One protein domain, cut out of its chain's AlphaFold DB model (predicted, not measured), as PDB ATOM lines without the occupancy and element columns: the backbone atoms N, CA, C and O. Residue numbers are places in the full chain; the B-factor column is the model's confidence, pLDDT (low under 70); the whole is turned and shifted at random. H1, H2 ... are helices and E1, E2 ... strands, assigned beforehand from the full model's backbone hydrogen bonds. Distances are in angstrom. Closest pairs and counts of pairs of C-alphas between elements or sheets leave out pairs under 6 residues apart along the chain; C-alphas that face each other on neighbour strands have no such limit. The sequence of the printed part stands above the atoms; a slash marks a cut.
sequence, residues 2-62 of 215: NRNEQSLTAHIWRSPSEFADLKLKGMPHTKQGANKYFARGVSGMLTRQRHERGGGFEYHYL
ATOM      1  N   ASN A   2     119.086 141.374 122.858       27.72
ATOM      2  CA  ASN A   2     117.679 141.273 123.267       27.72
ATOM      3  C   ASN A   2     117.542 141.289 124.799       27.72
ATOM      4  O   ASN A   2     118.161 140.478 125.483       27.72
ATOM      5  N   ARG A   3     116.676 142.168 125.330       28.55
ATOM      6  CA  ARG A   3     116.335 142.272 126.769       28.55
ATOM      7  C   ARG A   3     115.809 140.967 127.385       28.55
ATOM      8  O   ARG A   3     115.868 140.815 128.597       28.55
ATOM      9  N   ASN A   4     115.352 140.016 126.572       33.62
ATOM     10  CA  ASN A   4     114.772 138.761 127.054       33.62
ATOM     11  C   ASN A   4     115.816 137.721 127.502       33.62
ATOM     12  O   ASN A   4     115.493 136.856 128.310       33.62
ATOM     13  N   GLU A   5     117.080 137.822 127.074       31.17
ATOM     14  CA  GLU A   5     118.142 136.905 127.530       31.17
ATOM     15  C   GLU A   5     118.716 137.295 128.904       31.17
ATOM     16  O   GLU A   5     119.295 136.466 129.599       31.17
ATOM     17  N   GLN A   6     118.492 138.524 129.381       34.31
ATOM     18  CA  GLN A   6     118.830 138.891 130.763       34.31
ATOM     19  C   GLN A   6     117.920 138.203 131.801       34.31
ATOM     20  O   GLN A   6     118.261 138.172 132.979       34.31
ATOM     21  N   SER A   7     116.799 137.607 131.378       40.81
ATOM     22  CA  SER A   7     115.764 137.087 132.276       40.81
ATOM     23  C   SER A   7     116.215 135.858 133.075       40.81
ATOM     24  O   SER A   7     116.056 135.826 134.289       40.81
ATOM     25  N   LEU A   8     116.844 134.859 132.450       39.19
ATOM     26  CA  LEU A   8     116.990 133.537 133.084       39.19
ATOM     27  C   LEU A   8     118.117 133.447 134.131       39.19
ATOM     28  O   LEU A   8     118.007 132.690 135.092       39.19
ATOM     29  N   THR A   9     119.178 134.256 134.009       39.62
ATOM     30  CA  THR A   9     120.242 134.356 135.035       39.62
ATOM     31  C   THR A   9     119.916 135.374 136.131       39.62
ATOM     32  O   THR A   9     120.374 135.209 137.265       39.62
ATOM     33  N   ALA A  10     119.055 136.358 135.842       47.41
ATOM     34  CA  ALA A  10     118.500 137.292 136.828       47.41
ATOM     35  C   ALA A  10     117.566 136.614 137.850       47.41
ATOM     36  O   ALA A  10     117.126 137.240 138.812       47.41
ATOM     37  N   HIS A  11     117.242 135.332 137.670       60.97
ATOM     38  CA  HIS A  11     116.338 134.625 138.570       60.97
ATOM     39  C   HIS A  11     117.026 134.042 139.813       60.97
ATOM     40  O   HIS A  11     116.375 133.941 140.850       60.97
ATOM     41  N   ILE A  12     118.318 133.705 139.746       79.44
ATOM     42  CA  ILE A  12     119.005 132.899 140.773       79.44
ATOM     43  C   ILE A  12     119.471 133.729 141.978       79.44
ATOM     44  O   ILE A  12     119.369 133.269 143.118       79.44
ATOM     45  N   TRP A  13     119.994 134.928 141.719       87.12
ATOM     46  CA  TRP A  13     120.501 135.859 142.724       87.12
ATOM     47  C   TRP A  13     119.532 137.018 142.866       87.12
ATOM     48  O   TRP A  13     119.216 137.669 141.873       87.12
ATOM     49  N   ARG A  14     119.051 137.267 144.083       89.75
ATOM     50  CA  ARG A  14     118.049 138.301 144.344       89.75
ATOM     51  C   ARG A  14     118.298 138.995 145.673       89.75
ATOM     52  O   ARG A  14     118.853 138.421 146.611       89.75
ATOM     53  N   SER A  15     117.869 140.241 145.755       91.94
ATOM     54  CA  SER A  15     117.777 140.983 147.006       91.94
ATOM     55  C   SER A  15     116.684 140.398 147.916       91.94
ATOM     56  O   SER A  15     115.745 139.746 147.443       91.94
ATOM     57  N   PRO A  16     116.733 140.679 149.231       93.38
ATOM     58  CA  PRO A  16     115.667 140.297 150.155       93.38
ATOM     59  C   PRO A  16     114.276 140.773 149.721       93.38
ATOM     60  O   PRO A  16     113.302 140.040 149.857       93.38
ATOM     61  N   SER A  17     114.184 141.993 149.185       91.38
ATOM     62  CA  SER A  17     112.917 142.571 148.728       91.38
ATOM     63  C   SER A  17     112.336 141.791 147.553       91.38
ATOM     64  O   SER A  17     111.157 141.460 147.577       91.38
ATOM     65  N   GLU A  18     113.167 141.428 146.577       91.62
ATOM     66  CA  GLU A  18     112.728 140.629 145.431       91.62
ATOM     67  C   GLU A  18     112.261 139.234 145.868       91.62
ATOM     68  O   GLU A  18     111.266 138.745 145.348       91.62
ATOM     69  N   PHE A  19     112.905 138.604 146.860       92.50
ATOM     70  CA  PHE A  19     112.404 137.339 147.418       92.50
ATOM     71  C   PHE A  19     111.066 137.488 148.152       92.50
ATOM     72  O   PHE A  19     110.231 136.586 148.064       92.50
ATOM     73  N   ALA A  20     110.841 138.603 148.854       93.50
ATOM     74  CA  ALA A  20     109.551 138.881 149.484       93.50
ATOM     75  C   ALA A  20     108.434 139.006 148.435       93.50
ATOM     76  O   ALA A  20     107.352 138.444 148.615       93.50
ATOM     77  N   ASP A  21     108.727 139.678 147.318       93.19
ATOM     78  CA  ASP A  21     107.777 139.909 146.228       93.19
ATOM     79  C   ASP A  21     107.368 138.598 145.520       93.19
ATOM     80  O   ASP A  21     106.240 138.484 145.039       93.19
ATOM     81  N   LEU A  22     108.225 137.563 145.533       90.31
ATOM     82  CA  LEU A  22     107.904 136.229 144.997       90.31
ATOM     83  C   LEU A  22     106.868 135.454 145.830       90.31
ATOM     84  O   LEU A  22     106.306 134.471 145.337       90.31
ATOM     85  N   LYS A  23     106.626 135.861 147.086       92.75
ATOM     86  CA  LYS A  23     105.697 135.198 148.022       92.75
ATOM     87  C   LYS A  23     105.918 133.683 148.101       92.75
ATOM     88  O   LYS A  23     104.980 132.889 148.002       92.75
ATOM     89  N   LEU A  24     107.183 133.285 148.237       90.81
ATOM     90  CA  LEU A  24     107.555 131.877 148.336       90.81
ATOM     91  C   LEU A  24     107.028 131.270 149.641       90.81
ATOM     92  O   LEU A  24     106.977 131.925 150.690       90.81
ATOM     93  N   LYS A  25     106.655 129.997 149.583       89.44
ATOM     94  CA  LYS A  25     106.220 129.227 150.746       89.44
ATOM     95  C   LYS A  25     107.360 129.116 151.760       89.44
ATOM     96  O   LYS A  25     108.497 128.856 151.382       89.44
ATOM     97  N   GLY A  26     107.077 129.339 153.043       87.88
ATOM     98  CA  GLY A  26     108.079 129.280 154.117       87.88
ATOM     99  C   GLY A  26     108.971 130.526 154.262       87.88
ATOM    100  O   GLY A  26     109.832 130.540 155.138       87.88
ATOM    101  N   MET A  27     108.757 131.577 153.461       93.00
ATOM    102  CA  MET A  27     109.480 132.854 153.551       93.00
ATOM    103  C   MET A  27     108.578 133.999 154.035       93.00
ATOM    104  O   MET A  27     107.379 133.992 153.757       93.00
ATOM    105  N   PRO A  28     109.126 135.027 154.711       93.94
ATOM    106  CA  PRO A  28     108.390 136.260 154.973       93.94
ATOM    107  C   PRO A  28     108.003 136.974 153.670       93.94
ATOM    108  O   PRO A  28     108.841 137.165 152.792       93.94
ATOM    109  N   HIS A  29     106.752 137.433 153.567       94.94
ATOM    110  CA  HIS A  29     106.228 138.117 152.368       94.94
ATOM    111  C   HIS A  29     106.357 139.644 152.418       94.94
ATOM    112  O   HIS A  29     105.908 140.340 151.514       94.94
ATOM    113  N   THR A  30     106.956 140.189 153.477       96.69
ATOM    114  CA  THR A  30     107.224 141.626 153.602       96.69
ATOM    115  C   THR A  30     108.710 141.905 153.417       96.69
ATOM    116  O   THR A  30     109.559 141.136 153.872       96.69
ATOM    117  N   LYS A  31     109.047 143.054 152.815       93.81
ATOM    118  CA  LYS A  31     110.445 143.474 152.608       93.81
ATOM    119  C   LYS A  31     111.228 143.526 153.921       93.81
ATOM    120  O   LYS A  31     112.362 143.059 153.989       93.81
ATOM    121  N   GLN A  32     110.623 144.048 154.989       94.81
ATOM    122  CA  GLN A  32     111.253 144.080 156.313       94.81
ATOM    123  C   GLN A  32     111.468 142.666 156.873       94.81
ATOM    124  O   GLN A  32     112.528 142.388 157.434       94.81
ATOM    125  N   GLY A  33     110.488 141.772 156.713       94.56
ATOM    126  CA  GLY A  33     110.591 140.383 157.151       94.56
ATOM    127  C   GLY A  33     111.706 139.633 156.429       94.56
ATOM    128  O   GLY A  33     112.521 138.981 157.080       94.56
ATOM    129  N   ALA A  34     111.800 139.783 155.107       94.12
ATOM    130  CA  ALA A  34     112.864 139.171 154.322       94.12
ATOM    131  C   ALA A  34     114.245 139.722 154.709       94.12
ATOM    132  O   ALA A  34     115.161 138.944 154.951       94.12
ATOM    133  N   ASN A  35     114.398 141.041 154.875       93.12
ATOM    134  CA  ASN A  35     115.662 141.618 155.355       93.12
ATOM    135  C   ASN A  35     116.070 141.057 156.726       93.12
ATOM    136  O   ASN A  35     117.220 140.668 156.911       93.12
ATOM    137  N   LYS A  36     115.124 140.945 157.670       94.50
ATOM    138  CA  LYS A  36     115.377 140.320 158.979       94.50
ATOM    139  C   LYS A  36     115.753 138.844 158.867       94.50
ATOM    140  O   LYS A  36     116.555 138.382 159.668       94.50
ATOM    141  N   TYR A  37     115.177 138.106 157.918       94.00
ATOM    142  CA  TYR A  37     115.537 136.710 157.667       94.00
ATOM    143  C   TYR A  37     117.004 136.598 157.236       94.00
ATOM    144  O   TYR A  37     117.773 135.890 157.880       94.00
ATOM    145  N   PHE A  38     117.409 137.356 156.215       93.12
ATOM    146  CA  PHE A  38     118.772 137.306 155.681       93.12
ATOM    147  C   PHE A  38     119.828 137.876 156.640       93.12
ATOM    148  O   PHE A  38     120.949 137.374 156.689       93.12
ATOM    149  N   ALA A  39     119.463 138.856 157.474       90.50
ATOM    150  CA  ALA A  39     120.350 139.419 158.495       90.50
ATOM    151  C   ALA A  39     120.779 138.412 159.582       90.50
ATOM    152  O   ALA A  39     121.743 138.670 160.297       90.50
ATOM    153  N   ARG A  40     120.096 137.264 159.712       88.44
ATOM    154  CA  ARG A  40     120.465 136.195 160.663       88.44
ATOM    155  C   ARG A  40     121.721 135.426 160.258       88.44
ATOM    156  O   ARG A  40     122.237 134.659 161.062       88.44
ATOM    157  N   GLY A  41     122.199 135.636 159.036       83.38
ATOM    158  CA  GLY A  41     123.378 134.979 158.504       83.38
ATOM    159  C   GLY A  41     123.011 133.956 157.441       83.38
ATOM    160  O   GLY A  41     122.198 133.056 157.646       83.38
ATOM    161  N   VAL A  42     123.656 134.103 156.291       88.38
ATOM    162  CA  VAL A  42     123.649 133.154 155.182       88.38
ATOM    163  C   VAL A  42     125.100 132.839 154.850       88.38
ATOM    164  O   VAL A  42     125.980 133.678 155.040       88.38
ATOM    165  N   SER A  43     125.362 131.624 154.365       86.25
ATOM    166  CA  SER A  43     126.696 131.250 153.893       86.25
ATOM    167  C   SER A  43     127.242 132.287 152.904       86.25
ATOM    168  O   SER A  43     126.534 132.717 151.988       86.25
ATOM    169  N   GLY A  44     128.521 132.645 153.054       86.94
ATOM    170  CA  GLY A  44     129.218 133.538 152.127       86.94
ATOM    171  C   GLY A  44     129.258 133.000 150.693       86.94
ATOM    172  O   GLY A  44     129.277 133.784 149.759       86.94
ATOM    173  N   MET A  45     129.163 131.678 150.497       87.25
ATOM    174  CA  MET A  45     129.061 131.075 149.156       87.25
ATOM    175  C   MET A  45     127.704 131.330 148.481       87.25
ATOM    176  O   MET A  45     127.582 131.250 147.263       87.25
ATOM    177  N   LEU A  46     126.670 131.633 149.271       89.06
ATOM    178  CA  LEU A  46     125.306 131.904 148.807       89.06
ATOM    179  C   LEU A  46     124.936 133.387 148.929       89.06
ATOM    180  O   LEU A  46     123.764 133.741 148.789       89.06
ATOM    181  N   THR A  47     125.928 134.238 149.186       91.88
ATOM    182  CA  THR A  47     125.775 135.678 149.376       91.88
ATOM    183  C   THR A  47     126.819 136.392 148.532       91.88
ATOM    184  O   THR A  47     127.987 136.022 148.543       91.88
ATOM    185  N   ARG A  48     126.431 137.433 147.803       89.50
ATOM    186  CA  ARG A  48     127.376 138.250 147.034       89.50
ATOM    187  C   ARG A  48     127.060 139.725 147.179       89.50
ATOM    188  O   ARG A  48     125.911 140.098 147.407       89.50
ATOM    189  N   GLN A  49     128.073 140.568 147.025       89.25
ATOM    190  CA  GLN A  49     127.861 142.009 146.981       89.25
ATOM    191  C   GLN A  49     127.109 142.380 145.699       89.25
ATOM    192  O   GLN A  49     127.420 141.879 144.616       89.25
ATOM    193  N   ARG A  50     126.104 143.249 145.820       85.06
ATOM    194  CA  ARG A  50     125.350 143.746 144.670       85.06
ATOM    195  C   ARG A  50     126.221 144.704 143.857       85.06
ATOM    196  O   ARG A  50     126.817 145.620 144.420       85.06
ATOM    197  N   HIS A  51     126.276 144.504 142.541       71.88
ATOM    198  CA  HIS A  51     127.067 145.346 141.631       71.88
ATOM    199  C   HIS A  51     126.345 146.636 141.190       71.88
ATOM    200  O   HIS A  51     126.967 147.514 140.598       71.88
ATOM    201  N   GLU A  52     125.046 146.769 141.469       71.12
ATOM    202  CA  GLU A  52     124.227 147.922 141.072       71.12
ATOM    203  C   GLU A  52     124.269 149.089 142.081       71.12
ATOM    204  O   GLU A  52     124.709 148.954 143.226       71.12
ATOM    205  N   ARG A  53     123.782 150.268 141.658       56.16
ATOM    206  CA  ARG A  53     123.673 151.465 142.514       56.16
ATOM    207  C   ARG A  53     122.789 151.181 143.735       56.16
ATOM    208  O   ARG A  53     121.653 150.748 143.589       56.16
ATOM    209  N   GLY A  54     123.299 151.504 144.926       67.00
ATOM    210  CA  GLY A  54     122.581 151.352 146.201       67.00
ATOM    211  C   GLY A  54     123.233 150.386 147.194       67.00
ATOM    212  O   GLY A  54     122.799 150.328 148.341       67.00
ATOM    213  N   GLY A  55     124.296 149.678 146.792       78.75
ATOM    214  CA  GLY A  55     125.016 148.750 147.667       78.75
ATOM    215  C   GLY A  55     124.163 147.554 148.109       78.75
ATOM    216  O   GLY A  55     123.147 147.223 147.497       78.75
ATOM    217  N   GLY A  56     124.592 146.891 149.184       86.50
ATOM    218  CA  GLY A  56     123.899 145.739 149.762       86.50
ATOM    219  C   GLY A  56     124.319 144.386 149.182       86.50
ATOM    220  O   GLY A  56     125.284 144.275 148.423       86.50
ATOM    221  N   PHE A  57     123.591 143.345 149.587       90.81
ATOM    222  CA  PHE A  57     123.870 141.955 149.233       90.81
ATOM    223  C   PHE A  57     122.727 141.341 148.427       90.81
ATOM    224  O   PHE A  57     121.549 141.612 148.672       90.81
ATOM    225  N   GLU A  58     123.098 140.473 147.496       91.56
ATOM    226  CA  GLU A  58     122.202 139.542 146.826       91.56
ATOM    227  C   GLU A  58     122.447 138.136 147.353       91.56
ATOM    228  O   GLU A  58     123.575 137.758 147.680       91.56
ATOM    229  N   TYR A  59     121.381 137.350 147.386       92.56
ATOM    230  CA  TYR A  59     121.401 135.999 147.906       92.56
ATOM    231  C   TYR A  59     120.974 135.024 146.819       92.56
ATOM    232  O   TYR A  59     120.046 135.282 146.050       92.56
ATOM    233  N   HIS A  60     121.665 133.894 146.752       91.00
ATOM    234  CA  HIS A  60     121.312 132.794 145.864       91.00
ATOM    235  C   HIS A  60     120.049 132.100 146.397       91.00
ATOM    236  O   HIS A  60     119.959 131.890 147.606       91.00
ATOM    237  N   TYR A  61     119.094 131.672 145.563       89.81
ATOM    238  CA  TYR A  61     117.840 131.045 146.046       89.81
ATOM    239  C   TYR A  61     118.060 129.812 146.948       89.81
ATOM    240  O   TYR A  61     117.264 129.536 147.837       89.81
ATOM    241  N   LEU A  62     119.179 129.096 146.793       89.50
ATOM    242  CA  LEU A  62     119.576 128.003 147.700       89.50
ATOM    243  C   LEU A  62     119.826 128.429 149.161       89.50
ATOM    244  O   LEU A  62     119.934 127.563 150.025       89.50
TER     245      LEU A  62
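This is residues 2 to 62 of the 215 residues of an uncharacterized protein of Brucella anthropi (UniProt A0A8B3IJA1). With little regular structure, a small body sets two short helices, H1 and H2, beside a hairpin of strands, E1 and E2, while residues 2 to 10 stick out as a tail. The 61 printed residues, in the order H1, H2, E1, E2, are mixed in class, with 21 in named elements; the sheet E1 - E2 is antiparallel. The whole is compact, radius of gyration of the C-alphas 11.9 A, spanning 36 by 23 by 22 A.

H1, residues 16 to 21, begins at C-alpha 16 (115.667, 140.297, 150.155). H2, residues 31 to 38, is 10.8 A long. E1 is residues 47 to 49; E2, residues 57 to 60, is 10.1 A long and ends at C-alpha 60 (121.312, 132.794, 145.864).

H1 and H2 touch, closest at the C-alphas of Ser 17 and Lys 31, 4.7 A, at a steep tilt of 50 degrees, opposite ways. Every O i to N i+4 pair is within hydrogen-bond range in both. In the hairpin, N 48 and O 58 are within hydrogen-bond range, 2.9 A. H2 and E2 are only just apart, 8.3 A.

The printed part has no cut and no long link. Residues 2 to 11 and 53 to 54 have pLDDT under 70.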